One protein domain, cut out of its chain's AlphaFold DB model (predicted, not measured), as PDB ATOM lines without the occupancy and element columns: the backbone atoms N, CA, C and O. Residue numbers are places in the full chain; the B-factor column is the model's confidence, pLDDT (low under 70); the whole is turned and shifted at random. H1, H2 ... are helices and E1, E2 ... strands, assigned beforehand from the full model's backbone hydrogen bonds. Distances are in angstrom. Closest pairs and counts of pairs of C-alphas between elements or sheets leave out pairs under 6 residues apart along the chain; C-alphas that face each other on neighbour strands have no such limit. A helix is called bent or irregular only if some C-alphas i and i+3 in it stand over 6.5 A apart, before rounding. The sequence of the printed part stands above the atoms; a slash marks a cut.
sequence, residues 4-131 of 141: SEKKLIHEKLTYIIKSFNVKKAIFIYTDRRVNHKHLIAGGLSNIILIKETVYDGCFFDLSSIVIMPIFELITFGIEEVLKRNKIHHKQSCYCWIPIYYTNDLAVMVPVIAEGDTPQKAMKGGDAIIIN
ATOM      1  N   SER A   4     203.738 204.264 264.741       87.25
ATOM      2  CA  SER A   4     203.543 204.486 263.300       87.25
ATOM      3  C   SER A   4     203.892 205.916 262.886       87.25
ATOM      4  O   SER A   4     204.614 206.112 261.915       87.25
ATOM      5  N   GLU A   5     203.458 206.902 263.677       87.56
ATOM      6  CA  GLU A   5     203.800 208.322 263.505       87.56
ATOM      7  C   GLU A   5     205.324 208.514 263.493       87.56
ATOM      8  O   GLU A   5     205.882 209.061 262.544       87.56
ATOM      9  N   LYS A   6     206.021 207.960 264.497       89.94
ATOM     10  CA  LYS A   6     207.486 208.025 264.587       89.94
ATOM     11  C   LYS A   6     208.174 207.400 263.368       89.94
ATOM     12  O   LYS A   6     209.150 207.960 262.878       89.94
ATOM     13  N   LYS A   7     207.678 206.253 262.887       92.62
ATOM     14  CA  LYS A   7     208.232 205.548 261.720       92.62
ATOM     15  C   LYS A   7     208.110 206.390 260.446       92.62
ATOM     16  O   LYS A   7     209.112 206.583 259.766       92.62
ATOM     17  N   LEU A   8     206.927 206.943 260.174       93.00
ATOM     18  CA  LEU A   8     206.677 207.770 258.987       93.00
ATOM     19  C   LEU A   8     207.541 209.038 258.973       93.00
ATOM     20  O   LEU A   8     208.139 209.375 257.952       93.00
ATOM     21  N   ILE A   9     207.656 209.721 260.119       94.44
ATOM     22  CA  ILE A   9     208.528 210.899 260.241       94.44
ATOM     23  C   ILE A   9     209.987 210.501 259.991       94.44
ATOM     24  O   ILE A   9     210.690 211.179 259.246       94.44
ATOM     25  N   HIS A  10     210.444 209.389 260.570       95.31
ATOM     26  CA  HIS A  10     211.815 208.917 260.397       95.31
ATOM     27  C   HIS A  10     212.140 208.567 258.934       95.31
ATOM     28  O   HIS A  10     213.210 208.925 258.436       95.31
ATOM     29  N   GLU A  11     211.233 207.887 258.230       95.81
ATOM     30  CA  GLU A  11     211.377 207.573 256.801       95.81
ATOM     31  C   GLU A  11     211.478 208.854 255.963       95.81
ATOM     32  O   GLU A  11     212.404 208.993 255.156       95.81
ATOM     33  N   LYS A  12     210.607 209.838 256.229       96.38
ATOM     34  CA  LYS A  12     210.652 211.159 255.585       96.38
ATOM     35  C   LYS A  12     211.979 211.880 255.839       96.38
ATOM     36  O   LYS A  12     212.580 212.392 254.897       96.38
ATOM     37  N   LEU A  13     212.454 211.911 257.085       97.00
ATOM     38  CA  LEU A  13     213.732 212.541 257.427       97.00
ATOM     39  C   LEU A  13     214.908 211.846 256.740       97.00
ATOM     40  O   LEU A  13     215.778 212.518 256.203       97.00
ATOM     41  N   THR A  14     214.904 210.515 256.688       95.94
ATOM     42  CA  THR A  14     215.963 209.734 256.029       95.94
ATOM     43  C   THR A  14     216.030 210.030 254.530       95.94
ATOM     44  O   THR A  14     217.122 210.151 253.977       95.94
ATOM     45  N   TYR A  15     214.875 210.170 253.872       96.75
ATOM     46  CA  TYR A  15     214.814 210.600 252.475       96.75
ATOM     47  C   TYR A  15     215.425 211.997 252.298       96.75
ATOM     48  O   TYR A  15     216.338 212.166 251.496       96.75
ATOM     49  N   ILE A  16     214.994 212.972 253.104       96.81
ATOM     50  CA  ILE A  16     215.490 214.357 253.052       96.81
ATOM     51  C   ILE A  16     217.006 214.422 253.286       96.81
ATOM     52  O   ILE A  16     217.710 215.102 252.543       96.81
ATOM     53  N   ILE A  17     217.521 213.690 254.278       96.31
ATOM     54  CA  ILE A  17     218.953 213.638 254.600       96.31
ATOM     55  C   ILE A  17     219.772 213.232 253.372       96.31
ATOM     56  O   ILE A  17     220.742 213.906 253.023       96.31
ATOM     57  N   LYS A  18     219.330 212.177 252.674       95.62
ATOM     58  CA  LYS A  18     219.972 211.691 251.447       95.62
ATOM     59  C   LYS A  18     219.832 212.685 250.296       95.62
ATOM     60  O   LYS A  18     220.825 213.005 249.655       95.62
ATOM     61  N   SER A  19     218.625 213.196 250.048       96.75
ATOM     62  CA  SER A  19     218.343 214.091 248.919       96.75
ATOM     63  C   SER A  19     219.098 215.415 248.998       96.75
ATOM     64  O   SER A  19     219.554 215.918 247.977       96.75
ATOM     65  N   PHE A  20     219.244 215.979 250.198       95.88
ATOM     66  CA  PHE A  20     219.918 217.264 250.397       95.88
ATOM     67  C   PHE A  20     221.390 217.127 250.791       95.88
ATOM     68  O   PHE A  20     222.061 218.153 250.946       95.88
ATOM     69  N   ASN A  21     221.898 215.899 250.950       95.06
ATOM     70  CA  ASN A  21     223.254 215.598 251.409       95.06
ATOM     71  C   ASN A  21     223.625 216.421 252.660       95.06
ATOM     72  O   ASN A  21     224.477 217.315 252.623       95.06
ATOM     73  N   VAL A  22     222.870 216.217 253.737       95.44
ATOM     74  CA  VAL A  22     223.070 216.861 255.049       95.44
ATOM     75  C   VAL A  22     223.482 215.799 256.064       95.44
ATOM     76  O   VAL A  22     223.156 214.631 255.883       95.44
ATOM     77  N   LYS A  23     224.186 216.178 257.135       93.25
ATOM     78  CA  LYS A  23     224.613 215.221 258.166       93.25
ATOM     79  C   LYS A  23     223.449 214.760 259.031       93.25
ATOM     80  O   LYS A  23     223.357 213.579 259.337       93.25
ATOM     81  N   LYS A  24     222.569 215.681 259.436       95.00
ATOM     82  CA  LYS A  24     221.403 215.377 260.281       95.00
ATOM     83  C   LYS A  24     220.187 216.207 259.877       95.00
ATOM     84  O   LYS A  24     220.320 217.258 259.250       95.00
ATOM     85  N   ALA A  25     218.998 215.754 260.255       96.94
ATOM     86  CA  ALA A  25     217.761 216.512 260.135       96.94
ATOM     87  C   ALA A  25     216.931 216.394 261.417       96.94
ATOM     88  O   ALA A  25     216.795 215.310 261.990       96.94
ATOM     89  N   ILE A  26     216.365 217.516 261.852       96.31
ATOM     90  CA  ILE A  26     215.586 217.621 263.084       96.31
ATOM     91  C   ILE A  26     214.150 217.967 262.713       96.31
ATOM     92  O   ILE A  26     213.888 219.044 262.191       96.31
ATOM     93  N   PHE A  27     213.221 217.062 262.992       95.88
ATOM     94  CA  PHE A  27     211.791 217.332 262.949       95.88
ATOM     95  C   PHE A  27     211.338 217.861 264.306       95.88
ATOM     96  O   PHE A  27     211.563 217.202 265.321       95.88
ATOM     97  N   ILE A  28     210.671 219.011 264.328       94.62
ATOM     98  CA  ILE A  28     210.178 219.640 265.556       94.62
ATOM     99  C   ILE A  28     208.698 219.949 265.381       94.62
ATOM    100  O   ILE A  28     208.322 220.688 264.469       94.62
ATOM    101  N   TYR A  29     207.857 219.397 266.254       92.56
ATOM    102  CA  TYR A  29     206.460 219.821 266.339       92.56
ATOM    103  C   TYR A  29     206.372 221.250 266.882       92.56
ATOM    104  O   TYR A  29     206.993 221.556 267.897       92.56
ATOM    105  N   THR A  30     205.575 222.095 266.225       90.19
ATOM    106  CA  THR A  30     205.253 223.468 266.658       90.19
ATOM    107  C   THR A  30     203.839 223.582 267.230       90.19
ATOM    108  O   THR A  30     203.578 224.422 268.081       90.19
ATOM    109  N   ASP A  31     202.950 222.681 266.808       86.44
ATOM    110  CA  ASP A  31     201.671 222.367 267.446       86.44
ATOM    111  C   ASP A  31     201.453 220.861 267.273       86.44
ATOM    112  O   ASP A  31     201.656 220.344 266.173       86.44
ATOM    113  N   ARG A  32     201.058 220.138 268.321       85.19
ATOM    114  CA  ARG A  32     200.703 218.717 268.216       85.19
ATOM    115  C   ARG A  32     199.471 218.441 269.052       85.19
ATOM    116  O   ARG A  32     199.464 218.663 270.257       85.19
ATOM    117  N   ARG A  33     198.457 217.865 268.413       85.00
ATOM    118  CA  ARG A  33     197.185 217.505 269.037       85.00
ATOM    119  C   ARG A  33     196.967 216.006 268.940       85.00
ATOM    120  O   ARG A  33     197.311 215.374 267.938       85.00
ATOM    121  N   VAL A  34     196.398 215.438 269.994       83.06
ATOM    122  CA  VAL A  34     196.057 214.017 270.073       83.06
ATOM    123  C   VAL A  34     194.584 213.898 270.409       83.06
ATOM    124  O   VAL A  34     194.116 214.515 271.358       83.06
ATOM    125  N   ASN A  35     193.865 213.094 269.634       81.62
ATOM    126  CA  ASN A  35     192.501 212.695 269.929       81.62
ATOM    127  C   ASN A  35     192.504 211.206 270.280       81.62
ATOM    128  O   ASN A  35     192.574 210.351 269.395       81.62
ATOM    129  N   HIS A  36     192.431 210.900 271.574       79.94
ATOM    130  CA  HIS A  36     192.484 209.523 272.060       79.94
ATOM    131  C   HIS A  36     191.247 208.711 271.663       79.94
ATOM    132  O   HIS A  36     191.383 207.539 271.320       79.94
ATOM    133  N   LYS A  37     190.062 209.338 271.613       83.94
ATOM    134  CA  LYS A  37     188.806 208.682 271.208       83.94
ATOM    135  C   LYS A  37     188.874 208.117 269.788       83.94
ATOM    136  O   LYS A  37     188.354 207.038 269.535       83.94
ATOM    137  N   HIS A  38     189.514 208.842 268.875       80.50
ATOM    138  CA  HIS A  38     189.622 208.444 267.471       80.50
ATOM    139  C   HIS A  38     191.010 207.887 267.108       80.50
ATOM    140  O   HIS A  38     191.246 207.562 265.949       80.50
ATOM    141  N   LEU A  39     191.924 207.774 268.081       80.06
ATOM    142  CA  LEU A  39     193.303 207.298 267.906       80.06
ATOM    143  C   LEU A  39     194.097 208.060 266.832       80.06
ATOM    144  O   LEU A  39     194.949 207.491 266.149       80.06
ATOM    145  N   ILE A  40     193.839 209.362 266.696       79.56
ATOM    146  CA  ILE A  40     194.475 210.215 265.686       79.56
ATOM    147  C   ILE A  40     195.399 211.210 266.377       79.56
ATOM    148  O   ILE A  40     195.058 211.789 267.411       79.56
ATOM    149  N   ALA A  41     196.566 211.436 265.786       82.56
ATOM    150  CA  ALA A  41     197.470 212.510 266.163       82.56
ATOM    151  C   ALA A  41     197.882 213.282 264.910       82.56
ATOM    152  O   ALA A  41     198.082 212.693 263.849       82.56
ATOM    153  N   GLY A  42     198.001 214.597 265.044       82.69
ATOM    154  CA  GLY A  42     198.384 215.486 263.957       82.69
ATOM    155  C   GLY A  42     198.856 216.826 264.495       82.69
ATOM    156  O   GLY A  42     198.771 217.090 265.696       82.69
ATOM    157  N   GLY A  43     199.383 217.668 263.616       87.19
ATOM    158  CA  GLY A  43     199.951 218.932 264.045       87.19
ATOM    159  C   GLY A  43     200.754 219.642 262.971       87.19
ATOM    160  O   GLY A  43     200.874 219.166 261.841       87.19
ATOM    161  N   LEU A  44     201.313 220.780 263.365       90.69
ATOM    162  CA  LEU A  44     202.247 221.564 262.572       90.69
ATOM    163  C   LEU A  44     203.675 221.251 263.012       90.69
ATOM    164  O   LEU A  44     203.941 220.977 264.184       90.69
ATOM    165  N   SER A  45     204.598 221.270 262.060       93.00
ATOM    166  CA  SER A  45     205.989 220.907 262.310       93.00
ATOM    167  C   SER A  45     206.922 221.595 261.337       93.00
ATOM    168  O   SER A  45     206.540 221.837 260.192       93.00
ATOM    169  N   ASN A  46     208.159 221.796 261.776       95.06
ATOM    170  CA  ASN A  46     209.258 222.261 260.943       95.06
ATOM    171  C   ASN A  46     210.382 221.225 260.896       95.06
ATOM    172  O   ASN A  46     210.522 220.386 261.789       95.06
ATOM    173  N   ILE A  47     211.176 221.284 259.825       96.25
ATOM    174  CA  ILE A  47     212.363 220.448 259.639       96.25
ATOM    175  C   ILE A  47     213.581 221.360 259.524       96.25
ATOM    176  O   ILE A  47     213.648 222.190 258.621       96.25
ATOM    177  N   ILE A  48     214.548 221.176 260.419       96.00
ATOM    178  CA  ILE A  48     215.842 221.862 260.391       96.00
ATOM    179  C   ILE A  48     216.871 220.911 259.790       96.00
ATOM    180  O   ILE A  48     217.004 219.769 260.236       96.00
ATOM    181  N   LEU A  49     217.597 221.374 258.777       96.56
ATOM    182  CA  LEU A  49     218.648 220.604 258.118       96.56
ATOM    183  C   LEU A  49     220.017 221.011 258.660       96.56
ATOM    184  O   LEU A  49     220.359 222.189 258.663       96.56
ATOM    185  N   ILE A  50     220.809 220.029 259.080       95.38
ATOM    186  CA  ILE A  50     222.122 220.236 259.688       95.38
ATOM    187  C   ILE A  50     223.191 219.765 258.711       95.38
ATOM    188  O   ILE A  50     223.397 218.565 258.516       95.38
ATOM    189  N   LYS A  51     223.866 220.725 258.077       94.12
ATOM    190  CA  LYS A  51     224.973 220.453 257.154       94.12
ATOM    191  C   LYS A  51     226.220 219.982 257.890       94.12
ATOM    192  O   LYS A  51     226.798 218.978 257.498       94.12
ATOM    193  N   GLU A  52     226.569 220.660 258.976       93.00
ATOM    194  CA  GLU A  52     227.764 220.388 259.767       93.00
ATOM    195  C   GLU A  52     227.421 220.278 261.251       93.00
ATOM    196  O   GLU A  52     226.518 220.950 261.743       93.00
ATOM    197  N   THR A  53     228.135 219.403 261.958       92.44
ATOM    198  CA  THR A  53     227.988 219.186 263.410       92.44
ATOM    199  C   THR A  53     229.239 219.589 264.184       92.44
ATOM    200  O   THR A  53     229.266 219.457 265.404       92.44
ATOM    201  N   VAL A  54     230.267 220.060 263.478       93.81
ATOM    202  CA  VAL A  54     231.523 220.556 264.033       93.81
ATOM    203  C   VAL A  54     231.834 221.889 263.367       93.81
ATOM    204  O   VAL A  54     231.663 222.028 262.156       93.81
ATOM    205  N   TYR A  55     232.294 222.851 264.153       93.50
ATOM    206  CA  TYR A  55     232.829 224.111 263.663       93.50
ATOM    207  C   TYR A  55     233.925 224.590 264.612       93.50
ATOM    208  O   TYR A  55     233.685 224.667 265.811       93.50
ATOM    209  N   ASP A  56     235.113 224.888 264.085       93.88
ATOM    210  CA  ASP A  56     236.243 225.436 264.854       93.88
ATOM    211  C   ASP A  56     236.569 224.646 266.143       93.88
ATOM    212  O   ASP A  56     236.605 225.180 267.250       93.88
ATOM    213  N   GLY A  57     236.694 223.319 266.018       91.69
ATOM    214  CA  GLY A  57     236.958 222.421 267.150       91.69
ATOM    215  C   GLY A  57     235.817 222.310 268.173       91.69
ATOM    216  O   GLY A  57     235.975 221.640 269.196       91.69
ATOM    217  N   CYS A  58     234.665 222.931 267.913       93.38
ATOM    218  CA  CYS A  58     233.460 222.828 268.725       93.38
ATOM    219  C   CYS A  58     232.472 221.848 268.087       93.38
ATOM    220  O   CYS A  58     232.136 221.961 266.908       93.38
ATOM    221  N   PHE A  59     231.962 220.909 268.878       93.56
ATOM    222  CA  PHE A  59     230.945 219.947 268.473       93.56
ATOM    223  C   PHE A  59     229.574 220.334 269.032       93.56
ATOM    224  O   PHE A  59     229.415 220.571 270.231       93.56
ATOM    225  N   PHE A  60     228.567 220.351 268.158       93.44
ATOM    226  CA  PHE A  60     227.169 220.566 268.526       93.44
ATOM    227  C   PHE A  60     226.535 219.215 268.878       93.44
ATOM    228  O   PHE A  60     226.170 218.442 267.984       93.44
ATOM    229  N   ASP A  61     226.389 218.909 270.171       91.75
ATOM    230  CA  ASP A  61     225.888 217.604 270.612       91.75
ATOM    231  C   ASP A  61     224.363 217.498 270.501       91.75
ATOM    232  O   ASP A  61     223.603 217.565 271.469       91.75
ATOM    233  N   LEU A  62     223.912 217.249 269.272       92.31
ATOM    234  CA  LEU A  62     222.510 217.022 268.932       92.31
ATOM    235  C   LEU A  62     221.917 215.749 269.570       92.31
ATOM    236  O   LEU A  62     220.707 215.537 269.494       92.31
ATOM    237  N   SER A  63     222.730 214.892 270.202       88.19
ATOM    238  CA  SER A  63     222.236 213.734 270.959       88.19
ATOM    239  C   SER A  63     221.809 214.079 272.391       88.19
ATOM    240  O   SER A  63     221.107 213.282 273.024       88.19
ATOM    241  N   SER A  64     222.182 215.274 272.857       89.50
ATOM    242  CA  SER A  64     221.938 215.798 274.205       89.50
ATOM    243  C   SER A  64     221.038 217.041 274.185       89.50
ATOM    244  O   SER A  64     221.126 217.898 275.062       89.50
ATOM    245  N   ILE A  65     220.158 217.143 273.181       91.62
ATOM    246  CA  ILE A  65     219.161 218.216 273.073       91.62
ATOM    247  C   ILE A  65     218.240 218.219 274.292       91.62
ATOM    248  O   ILE A  65     217.735 217.173 274.710       91.62
ATOM    249  N   VAL A  66     217.953 219.416 274.795       92.44
ATOM    250  CA  VAL A  66     216.997 219.648 275.881       92.44
ATOM    251  C   VAL A  66     215.981 220.708 275.467       92.44
ATOM    252  O   VAL A  66     216.278 221.594 274.668       92.44
ATOM    253  N   ILE A  67     214.764 220.604 275.996       93.00
ATOM    254  CA  ILE A  67     213.688 221.573 275.769       93.00
ATOM    255  C   ILE A  67     213.442 222.281 277.096       93.00
ATOM    256  O   ILE A  67     213.235 221.607 278.104       93.00
ATOM    257  N   MET A  68     213.490 223.612 277.103       92.88
ATOM    258  CA  MET A  68     213.399 224.405 278.332       92.88
ATOM    259  C   MET A  68     212.458 225.600 278.175       92.88
ATOM    260  O   MET A  68     212.420 226.189 277.092       92.88
ATOM    261  N   PRO A  69     211.744 226.004 279.239       94.38
ATOM    262  CA  PRO A  69     210.956 227.229 279.229       94.38
ATOM    263  C   PRO A  69     211.839 228.465 279.047       94.38
ATOM    264  O   PRO A  69     212.795 228.684 279.792       94.38
ATOM    265  N   ILE A  70     211.488 229.313 278.082       95.62
ATOM    266  CA  ILE A  70     212.202 230.561 277.777       95.62
ATOM    267  C   ILE A  70     212.211 231.480 279.002       95.62
ATOM    268  O   ILE A  70     213.238 232.076 279.319       95.62
ATOM    269  N   PHE A  71     211.093 231.560 279.727       96.25
ATOM    270  CA  PHE A  71     210.994 232.388 280.929       96.25
ATOM    271  C   PHE A  71     212.002 231.973 282.010       96.25
ATOM    272  O   PHE A  71     212.635 232.829 282.626       96.25
ATOM    273  N   GLU A  72     212.203 230.669 282.212       95.94
ATOM    274  CA  GLU A  72     213.194 230.171 283.168       95.94
ATOM    275  C   GLU A  72     214.621 230.466 282.709       95.94
ATOM    276  O   GLU A  72     215.442 230.894 283.520       95.94
ATOM    277  N   LEU A  73     214.907 230.302 281.412       95.69
ATOM    278  CA  LEU A  73     216.212 230.637 280.837       95.69
ATOM    279  C   LEU A  73     216.557 232.116 281.039       95.69
ATOM    280  O   LEU A  73     217.685 232.428 281.414       95.69
ATOM    281  N   ILE A  74     215.588 233.013 280.833       95.50
ATOM    282  CA  ILE A  74     215.755 234.458 281.043       95.50
ATOM    283  C   ILE A  74     215.943 234.779 282.530       95.50
ATOM    284  O   ILE A  74     216.795 235.590 282.881       95.50
ATOM    285  N   THR A  75     215.149 234.158 283.405       97.19
ATOM    286  CA  THR A  75     215.093 234.525 284.828       97.19
ATOM    287  C   THR A  75     216.268 233.966 285.626       97.19
ATOM    288  O   THR A  75     216.807 234.648 286.494       97.19
ATOM    289  N   PHE A  76     216.649 232.716 285.365       96.12
ATOM    290  CA  PHE A  76     217.608 231.981 286.192       96.12
ATOM    291  C   PHE A  76     218.945 231.726 285.491       96.12
ATOM    292  O   PHE A  76     219.925 231.391 286.153       96.12
ATOM    293  N   GLY A  77     219.007 231.890 284.168       94.00
ATOM    294  CA  GLY A  77     220.168 231.496 283.379       94.00
ATOM    295  C   GLY A  77     220.286 229.976 283.222       94.00
ATOM    296  O   GLY A  77     219.718 229.183 283.973       94.00
ATOM    297  N   ILE A  78     221.042 229.546 282.211       92.50
ATOM    298  CA  ILE A  78     221.072 228.142 281.778       92.50
ATOM    299  C   ILE A  78     221.558 227.166 282.859       92.50
ATOM    300  O   ILE A  78     220.994 226.084 283.007       92.50
ATOM    301  N   GLU A  79     222.576 227.537 283.637       90.75
ATOM    302  CA  GLU A  79     223.162 226.645 284.643       90.75
ATOM    303  C   GLU A  79     222.161 226.273 285.739       90.75
ATOM    304  O   GLU A  79     222.073 225.114 286.147       90.75
ATOM    305  N   GLU A  80     221.388 227.251 286.205       93.62
ATOM    306  CA  GLU A  80     220.396 227.045 287.251       93.62
ATOM    307  C   GLU A  80     219.192 226.256 286.720       93.62
ATOM    308  O   GLU A  80     218.711 225.338 287.386       93.62
ATOM    309  N   VAL A  81     218.757 226.522 285.484       94.38
ATOM    310  CA  VAL A  81     217.690 225.744 284.829       94.38
ATOM    311  C   VAL A  81     218.093 224.277 284.663       94.38
ATOM    312  O   VAL A  81     217.300 223.385 284.973       94.38
ATOM    313  N   LEU A  82     219.332 223.994 284.247       92.12
ATOM    314  CA  LEU A  82     219.852 222.625 284.147       92.12
ATOM    315  C   LEU A  82     219.824 221.900 285.498       92.12
ATOM    316  O   LEU A  82     219.350 220.763 285.574       92.12
ATOM    317  N   LYS A  83     220.278 222.565 286.571       91.56
ATOM    318  CA  LYS A  83     220.262 222.013 287.937       91.56
ATOM    319  C   LYS A  83     218.843 221.691 288.397       91.56
ATOM    320  O   LYS A  83     218.592 220.577 288.860       91.56
ATOM    321  N   ARG A  84     217.903 222.625 288.222       90.38
ATOM    322  CA  ARG A  84     216.487 222.458 288.603       90.38
ATOM    323  C   ARG A  84     215.822 221.293 287.881       90.38
ATOM    324  O   ARG A  84     215.069 220.539 288.493       90.38
ATOM    325  N   ASN A  85     216.167 221.098 286.612       86.38
ATOM    326  CA  ASN A  85     215.658 220.004 285.787       86.38
ATOM    327  C   ASN A  85     216.448 218.689 285.951       86.38
ATOM    328  O   ASN A  85     216.153 217.713 285.261       86.38
ATOM    329  N   LYS A  86     217.429 218.631 286.868       87.94
ATOM    330  CA  LYS A  86     218.298 217.462 287.119       87.94
ATOM    331  C   LYS A  86     219.000 216.958 285.853       87.94
ATOM    332  O   LYS A  86     219.237 215.760 285.683       87.94
ATOM    333  N   ILE A  87     219.327 217.879 284.951       84.62
ATOM    334  CA  ILE A  87     220.045 217.584 283.716       84.62
ATOM    335  C   ILE A  87     221.534 217.702 284.026       84.62
ATOM    336  O   ILE A  87     222.070 218.794 284.202       84.62
ATOM    337  N   HIS A  88     222.206 216.556 284.099       77.50
ATOM    338  CA  HIS A  88     223.643 216.489 284.330       77.50
ATOM    339  C   HIS A  88     224.372 216.269 283.008       77.50
ATOM    340  O   HIS A  88     224.238 215.211 282.389       77.50
ATOM    341  N   HIS A  89     225.170 217.252 282.592       70.62
ATOM    342  CA  HIS A  89     226.079 217.083 281.468       70.62
ATOM    343  C   HIS A  89     227.388 216.468 281.971       70.62
ATOM    344  O   HIS A  89     227.996 216.980 282.908       70.62
ATOM    345  N   LYS A  90     227.794 215.330 281.397       66.56
ATOM    346  CA  LYS A  90     228.999 214.605 281.845       66.56
ATOM    347  C   LYS A  90     230.295 215.265 281.380       66.56
ATOM    348  O   LYS A  90     231.314 215.098 282.038       66.56
ATOM    349  N   GLN A  91     230.256 215.962 280.247       71.31
ATOM    350  CA  GLN A  91     231.400 216.680 279.689       71.31
ATOM    351  C   GLN A  91     231.318 218.174 279.979       71.31
ATOM    352  O   GLN A  91     230.220 218.716 280.143       71.31
ATOM    353  N   SER A  92     232.487 218.819 279.980       79.38
ATOM    354  CA  SER A  92     232.597 220.274 280.007       79.38
ATOM    355  C   SER A  92     231.864 220.861 278.801       79.38
ATOM    356  O   SER A  92     232.126 220.488 277.658       79.38
ATOM    357  N   CYS A  93     230.901 221.737 279.069       87.81
ATOM    358  CA  CYS A  93     230.110 222.420 278.056       87.81
ATOM    359  C   CYS A  93     230.620 223.854 277.946       87.81
ATOM    360  O   CYS A  93     230.674 224.553 278.956       87.81
ATOM    361  N   TYR A  94     230.987 224.291 276.741       90.69
ATOM    362  CA  TYR A  94     231.388 225.677 276.504       90.69
ATOM    363  C   TYR A  94     230.194 226.616 276.625       90.69
ATOM    364  O   TYR A  94     230.271 227.652 277.280       90.69
ATOM    365  N   CYS A  95     229.083 226.257 275.983       92.12
ATOM    366  CA  CYS A  95     227.840 227.012 276.043       92.12
ATOM    367  C   CYS A  95     226.655 226.166 275.571       92.12
ATOM    368  O   CYS A  95     226.812 225.116 274.950       92.12
ATOM    369  N   TRP A  96     225.452 226.666 275.834       94.19
ATOM    370  CA  TRP A  96     224.221 226.129 275.270       94.19
ATOM    371  C   TRP A  96     223.663 227.115 274.262       94.19
ATOM    372  O   TRP A  96     223.488 228.291 274.585       94.19
ATOM    373  N   ILE A  97     223.338 226.626 273.070       95.00
ATOM    374  CA  ILE A  97     222.759 227.452 272.016       95.00
ATOM    375  C   ILE A  97     221.296 227.073 271.769       95.00
ATOM    376  O   ILE A  97     220.969 225.884 271.706       95.00
ATOM    377  N   PRO A  98     220.400 228.055 271.609       95.19
ATOM    378  CA  PRO A  98     219.059 227.806 271.111       95.19
ATOM    379  C   PRO A  98     219.125 227.556 269.601       95.19
ATOM    380  O   PRO A  98     219.591 228.404 268.845       95.19
ATOM    381  N   ILE A  99     218.638 226.401 269.149       94.69
ATOM    382  CA  ILE A  99     218.542 226.083 267.711       94.69
ATOM    383  C   ILE A  99     217.136 226.295 267.153       94.69
ATOM    384  O   ILE A  99     216.942 226.308 265.938       94.69
ATOM    385  N   TYR A 100     216.141 226.418 268.033       95.06
ATOM    386  CA  TYR A 100     214.755 226.642 267.655       95.06
ATOM    387  C   TYR A 100     213.941 227.166 268.841       95.06
ATOM    388  O   TYR A 100     214.178 226.765 269.981       95.06
ATOM    389  N   TYR A 101     212.941 227.998 268.559       93.56
ATOM    390  CA  TYR A 101     211.960 228.465 269.537       93.56
ATOM    391  C   TYR A 101     210.562 228.050 269.098       93.56
ATOM    392  O   TYR A 101     210.208 228.177 267.924       93.56
ATOM    393  N   THR A 102     209.760 227.551 270.032       90.38
ATOM    394  CA  THR A 102     208.369 227.181 269.777       90.38
ATOM    395  C   THR A 102     207.514 227.464 270.999       90.38
ATOM    396  O   THR A 102     207.761 226.917 272.069       90.38
ATOM    397  N   ASN A 103     206.492 228.304 270.831       87.94
ATOM    398  CA  ASN A 103     205.683 228.833 271.930       87.94
ATOM    399  C   ASN A 103     206.576 229.468 273.014       87.94
ATOM    400  O   ASN A 103     207.365 230.362 272.716       87.94
ATOM    401  N   ASP A 104     206.473 228.999 274.250       91.44
ATOM    402  CA  ASP A 104     207.248 229.419 275.415       91.44
ATOM    403  C   ASP A 104     208.493 228.546 275.662       91.44
ATOM    404  O   ASP A 104     209.128 228.662 276.710       91.44
ATOM    405  N   LEU A 105     208.867 227.688 274.705       93.69
ATOM    406  CA  LEU A 105     209.959 226.724 274.825       93.69
ATOM    407  C   LEU A 105     211.113 227.027 273.860       93.69
ATOM    408  O   LEU A 105     210.915 227.369 272.691       93.69
ATOM    409  N   ALA A 106     212.336 226.809 274.336       95.31
ATOM    410  CA  ALA A 106     213.554 226.798 273.537       95.31
ATOM    411  C   ALA A 106     214.099 225.372 273.414       95.31
ATOM    412  O   ALA A 106     214.169 224.628 274.395       95.31
ATOM    413  N   VAL A 107     214.512 225.000 272.203       95.00
ATOM    414  CA  VAL A 107     215.264 223.773 271.929       95.00
ATOM    415  C   VAL A 107     216.744 224.116 272.003       95.00
ATOM    416  O   VAL A 107     217.268 224.818 271.136       95.00
ATOM    417  N   MET A 108     217.403 223.627 273.046       95.56
ATOM    418  CA  MET A 108     218.782 223.960 273.379       95.56
ATOM    419  C   MET A 108     219.717 222.800 273.029       95.56
ATOM    420  O   MET A 108     219.406 221.634 273.288       95.56
ATOM    421  N   VAL A 109     220.879 223.133 272.471       94.56
ATOM    422  CA  VAL A 109     221.958 222.197 272.134       94.56
ATOM    423  C   VAL A 109     223.205 222.569 272.933       94.56
ATOM    424  O   VAL A 109     223.604 223.736 272.898       94.56
ATOM    425  N   PRO A 110     223.840 221.614 273.630       94.25
ATOM    426  CA  PRO A 110     225.128 221.850 274.258       94.25
ATOM    427  C   PRO A 110     226.246 221.844 273.212       94.25
ATOM    428  O   PRO A 110     226.273 221.012 272.299       94.25
ATOM    429  N   VAL A 111     227.182 222.774 273.372       94.25
ATOM    430  CA  VAL A 111     228.401 222.874 272.573       94.25
ATOM    431  C   VAL A 111     229.573 222.430 273.435       94.25
ATOM    432  O   VAL A 111     229.817 222.992 274.503       94.25
ATOM    433  N   ILE A 112     230.292 221.414 272.973       93.25
ATOM    434  CA  ILE A 112     231.421 220.806 273.685       93.25
ATOM    435  C   ILE A 112     232.675 220.825 272.809       93.25
ATOM    436  O   ILE A 112     232.593 221.072 271.606       93.25
ATOM    437  N   ALA A 113     233.834 220.540 273.397       91.75
ATOM    438  CA  ALA A 113     235.049 220.320 272.621       91.75
ATOM    439  C   ALA A 113     234.878 219.100 271.703       91.75
ATOM    440  O   ALA A 113     234.359 218.066 272.127       91.75
ATOM    441  N   GLU A 114     235.350 219.181 270.460       87.81
ATOM    442  CA  GLU A 114     235.275 218.065 269.509       87.81
ATOM    443  C   GLU A 114     235.982 216.808 270.044       87.81
ATOM    444  O   GLU A 114     235.469 215.697 269.894       87.81
ATOM    445  N   GLY A 115     237.102 216.972 270.755       85.31
ATOM    446  CA  GLY A 115     237.818 215.868 271.406       85.31
ATOM    447  C   GLY A 115     237.014 215.146 272.497       85.31
ATOM    448  O   GLY A 115     237.268 213.974 272.767       85.31
ATOM    449  N   ASP A 116     236.002 215.806 273.066       84.94
ATOM    450  CA  ASP A 116     235.137 215.263 274.119       84.94
ATOM    451  C   ASP A 116     233.858 214.614 273.566       84.94
ATOM    452  O   ASP A 116     232.982 214.198 274.338       84.94
ATOM    453  N   THR A 117     233.732 214.508 272.234       81.19
ATOM    454  CA  THR A 117     232.535 213.988 271.564       81.19
ATOM    455  C   THR A 117     232.172 212.590 272.086       81.19
ATOM    456  O   THR A 117     232.932 211.633 271.908       81.19
ATOM    457  N   PRO A 118     230.987 212.406 272.704       75.50
ATOM    458  CA  PRO A 118     230.601 211.101 273.215       75.50
ATOM    459  C   PRO A 118     230.395 210.100 272.071       75.50
ATOM    460  O   PRO A 118     229.739 210.401 271.073       75.50
ATOM    461  N   GLN A 119     230.829 208.847 272.257       69.69
ATOM    462  CA  GLN A 119     230.601 207.768 271.275       69.69
ATOM    463  C   GLN A 119     229.121 207.614 270.886       69.69
ATOM    464  O   GLN A 119     228.802 207.236 269.759       69.69
ATOM    465  N   LYS A 120     228.203 207.911 271.815       67.19
ATOM    466  CA  LYS A 120     226.756 207.907 271.572       67.19
ATOM    467  C   LYS A 120     226.328 208.987 270.572       67.19
ATOM    468  O   LYS A 120     225.428 208.721 269.785       67.19
ATOM    469  N   ALA A 121     226.963 210.158 270.578       68.88
ATOM    470  CA  ALA A 121     226.694 211.224 269.615       68.88
ATOM    471  C   ALA A 121     227.241 210.868 268.225       68.88
ATOM    472  O   ALA A 121     226.552 211.071 267.229       68.88
ATOM    473  N   MET A 122     228.415 210.225 268.168       63.91
ATOM    474  CA  MET A 122     229.003 209.726 266.914       63.91
ATOM    475  C   MET A 122     228.183 208.594 266.279       63.91
ATOM    476  O   MET A 122     228.118 208.482 265.060       63.91
ATOM    477  N   LYS A 123     227.543 207.753 267.103       61.69
ATOM    478  CA  LYS A 123     226.646 206.664 266.669       61.69
ATOM    479  C   LYS A 123     225.167 207.068 266.641       61.69
ATOM    480  O   LYS A 123     224.306 206.230 266.376       61.69
ATOM    481  N   GLY A 124     224.856 208.313 266.994       62.91
ATOM    482  CA  GLY A 124     223.490 208.802 267.113       62.91
ATOM    483  C   GLY A 124     222.830 208.899 265.744       62.91
ATOM    484  O   GLY A 124     223.474 209.300 264.778       62.91
ATOM    485  N   GLY A 125     221.540 208.564 265.671       75.69
ATOM    486  CA  GLY A 125     220.782 208.626 264.422       75.69
ATOM    487  C   GLY A 125     220.805 210.016 263.782       75.69
ATOM    488  O   GLY A 125     220.907 211.041 264.464       75.69
ATOM    489  N   ASP A 126     220.712 210.050 262.458       88.44
ATOM    490  CA  ASP A 126     220.739 211.300 261.689       88.44
ATOM    491  C   ASP A 126     219.365 211.968 261.602       88.44
ATOM    492  O   ASP A 126     219.265 213.164 261.340       88.44
ATOM    493  N   ALA A 127     218.306 211.210 261.888       93.62
ATOM    494  CA  ALA A 127     216.934 211.682 261.984       93.62
ATOM    495  C   ALA A 127     216.541 211.887 263.456       93.62
ATOM    496  O   ALA A 127     216.376 210.927 264.213       93.62
ATOM    497  N   ILE A 128     216.360 213.143 263.855       93.94
ATOM    498  CA  ILE A 128     215.994 213.538 265.219       93.94
ATOM    499  C   ILE A 128     214.537 214.002 265.214       93.94
ATOM    500  O   ILE A 128     214.132 214.776 264.353       93.94
ATOM    501  N   ILE A 129     213.737 213.526 266.171       93.00
ATOM    502  CA  ILE A 129     212.324 213.901 266.307       93.00
ATOM    503  C   ILE A 129     212.113 214.502 267.690       93.00
ATOM    504  O   ILE A 129     212.289 213.820 268.700       93.00
ATOM    505  N   ILE A 130     211.704 215.764 267.714       92.06
ATOM    506  CA  ILE A 130     211.428 216.541 268.916       92.06
ATOM    507  C   ILE A 130     209.923 216.773 268.987       92.06
ATOM    508  O   ILE A 130     209.318 217.363 268.089       92.06
ATOM    509  N   ASN A 131     209.318 216.304 270.075       89.81
ATOM    510  CA  ASN A 131     207.934 216.596 270.406       89.81
ATOM    511  C   ASN A 131     207.874 217.371 271.729       89.81
ATOM    512  O   ASN A 131     207.890 216.735 272.785       89.81
TER     513      ASN A 131
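Overview. This is residues 4 to 131 of the 141 residues of an uncharacterized protein of Cronobacter malonaticus (UniProt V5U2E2). Two small, strongly twisted sheets make two lobes joined by few contacts: in one, the long helix H1 covers one face of the three strands E2, E1 and E7; in the other, E3, E4 and E5 are grouped round E6, with the short helices H2 and H3 packed on that sheet. The chain passes from the first lobe to the second after E2 and returns through the stretch with H4 to add E7, while the tip of the long, bent hairpin E1 and E2 lies at one far end. The printed part has 128 residues with four named helices and seven named strands, in the order H1 E1 E2 E3 E4 H2 H3 E5 E6 H4 E7, of the mixed class. The first sheet runs E2 E1 E7 and is mixed; the second is branched, its neighbour pairs antiparallel. The whole is compact, with a radius of gyration of the C-alphas of 15.8 A, and flat, spanning 45 by 37 by 20 A.

Along the chain. H1, residues 4 to 20, begins at C-alpha 4 (203.543, 204.486, 263.300) and is 24.5 A long. E1, residues 24 to 35, is 30.6 A long and bends by 66 degrees at residue 31. E2, residues 40 to 50, is 30.0 A long and bends by 60 degrees at residue 44. E3, residues 58 to 60, and E4, residues 66 to 69, are short. H2, residues 70 to 76, and H3, residues 78 to 84, follow. E5, residues 93 to 102, is 23.7 A long, and E6, residues 105 to 113, is 26.0 A long, ending at C-alpha 113 (235.049, 220.320, 272.621). H4 holds residues 119 to 122. E7, residues 127 to 130, ends at C-alpha 130 (211.428, 216.541, 268.916).

Arrangement. H1 is on the sheet E2 E1 E7 at a height over the sheet of 7.5 A, making two layers, a helix on one face of a sheet. It lies over E1 and E7 and runs only just along the strands, at 29.8 degrees to E1 on the local plane; its closest C-alphas to E7 are those of Leu 13 and Ala 127, 5.6 A apart. The hairpin E1 and E2 is antiparallel, with N 26 and O 48 within hydrogen-bond range at 2.8 A. E7 is parallel to E1, with N 128 and O 25 at 2.9 A. Across to the other sheet, the closest C-alphas of E1 and E5 are those of Thr 30 and Thr 102, 5.8 A apart. E5 and E6 form a hairpin, with N 97 and O 109 at 2.9 A. On the other side of E6 from E5 lie E4, with N 68 and O 106 at 3.0 A, and E3, with N 59 and O 112 at 2.8 A. Residues 54 to 55 pair with residues 58 to 59 of E3, antiparallel. H2 is on this sheet, only just over E6, on which 3 of its C-alphas fall; C-alphas 70 and 105 are their closest, at 5.3 A. H3 is on it too, over none of its strands. H2 and H3 are close but not clearly touching, about perpendicular at 87 degrees, with the C-alphas of Leu 73 and Val 81 closest at 6.5 A. H4 is on neither sheet and touches no helix. In H1, H2 and H3 every O i to N i+4 pair is within hydrogen-bond range; H4 is too short for such a pair.

Size, cuts and confidence. The two C-alphas farthest apart, those of Lys 37 and Asp 56, are 50.7 A from each other. The printed part has no cut. No link is long; those from E2 to E3 and from H3 to E5 are short, the others tight. The mean pLDDT of the printed part is 89.7, with residue 90 and residues 119 to 124 under 70.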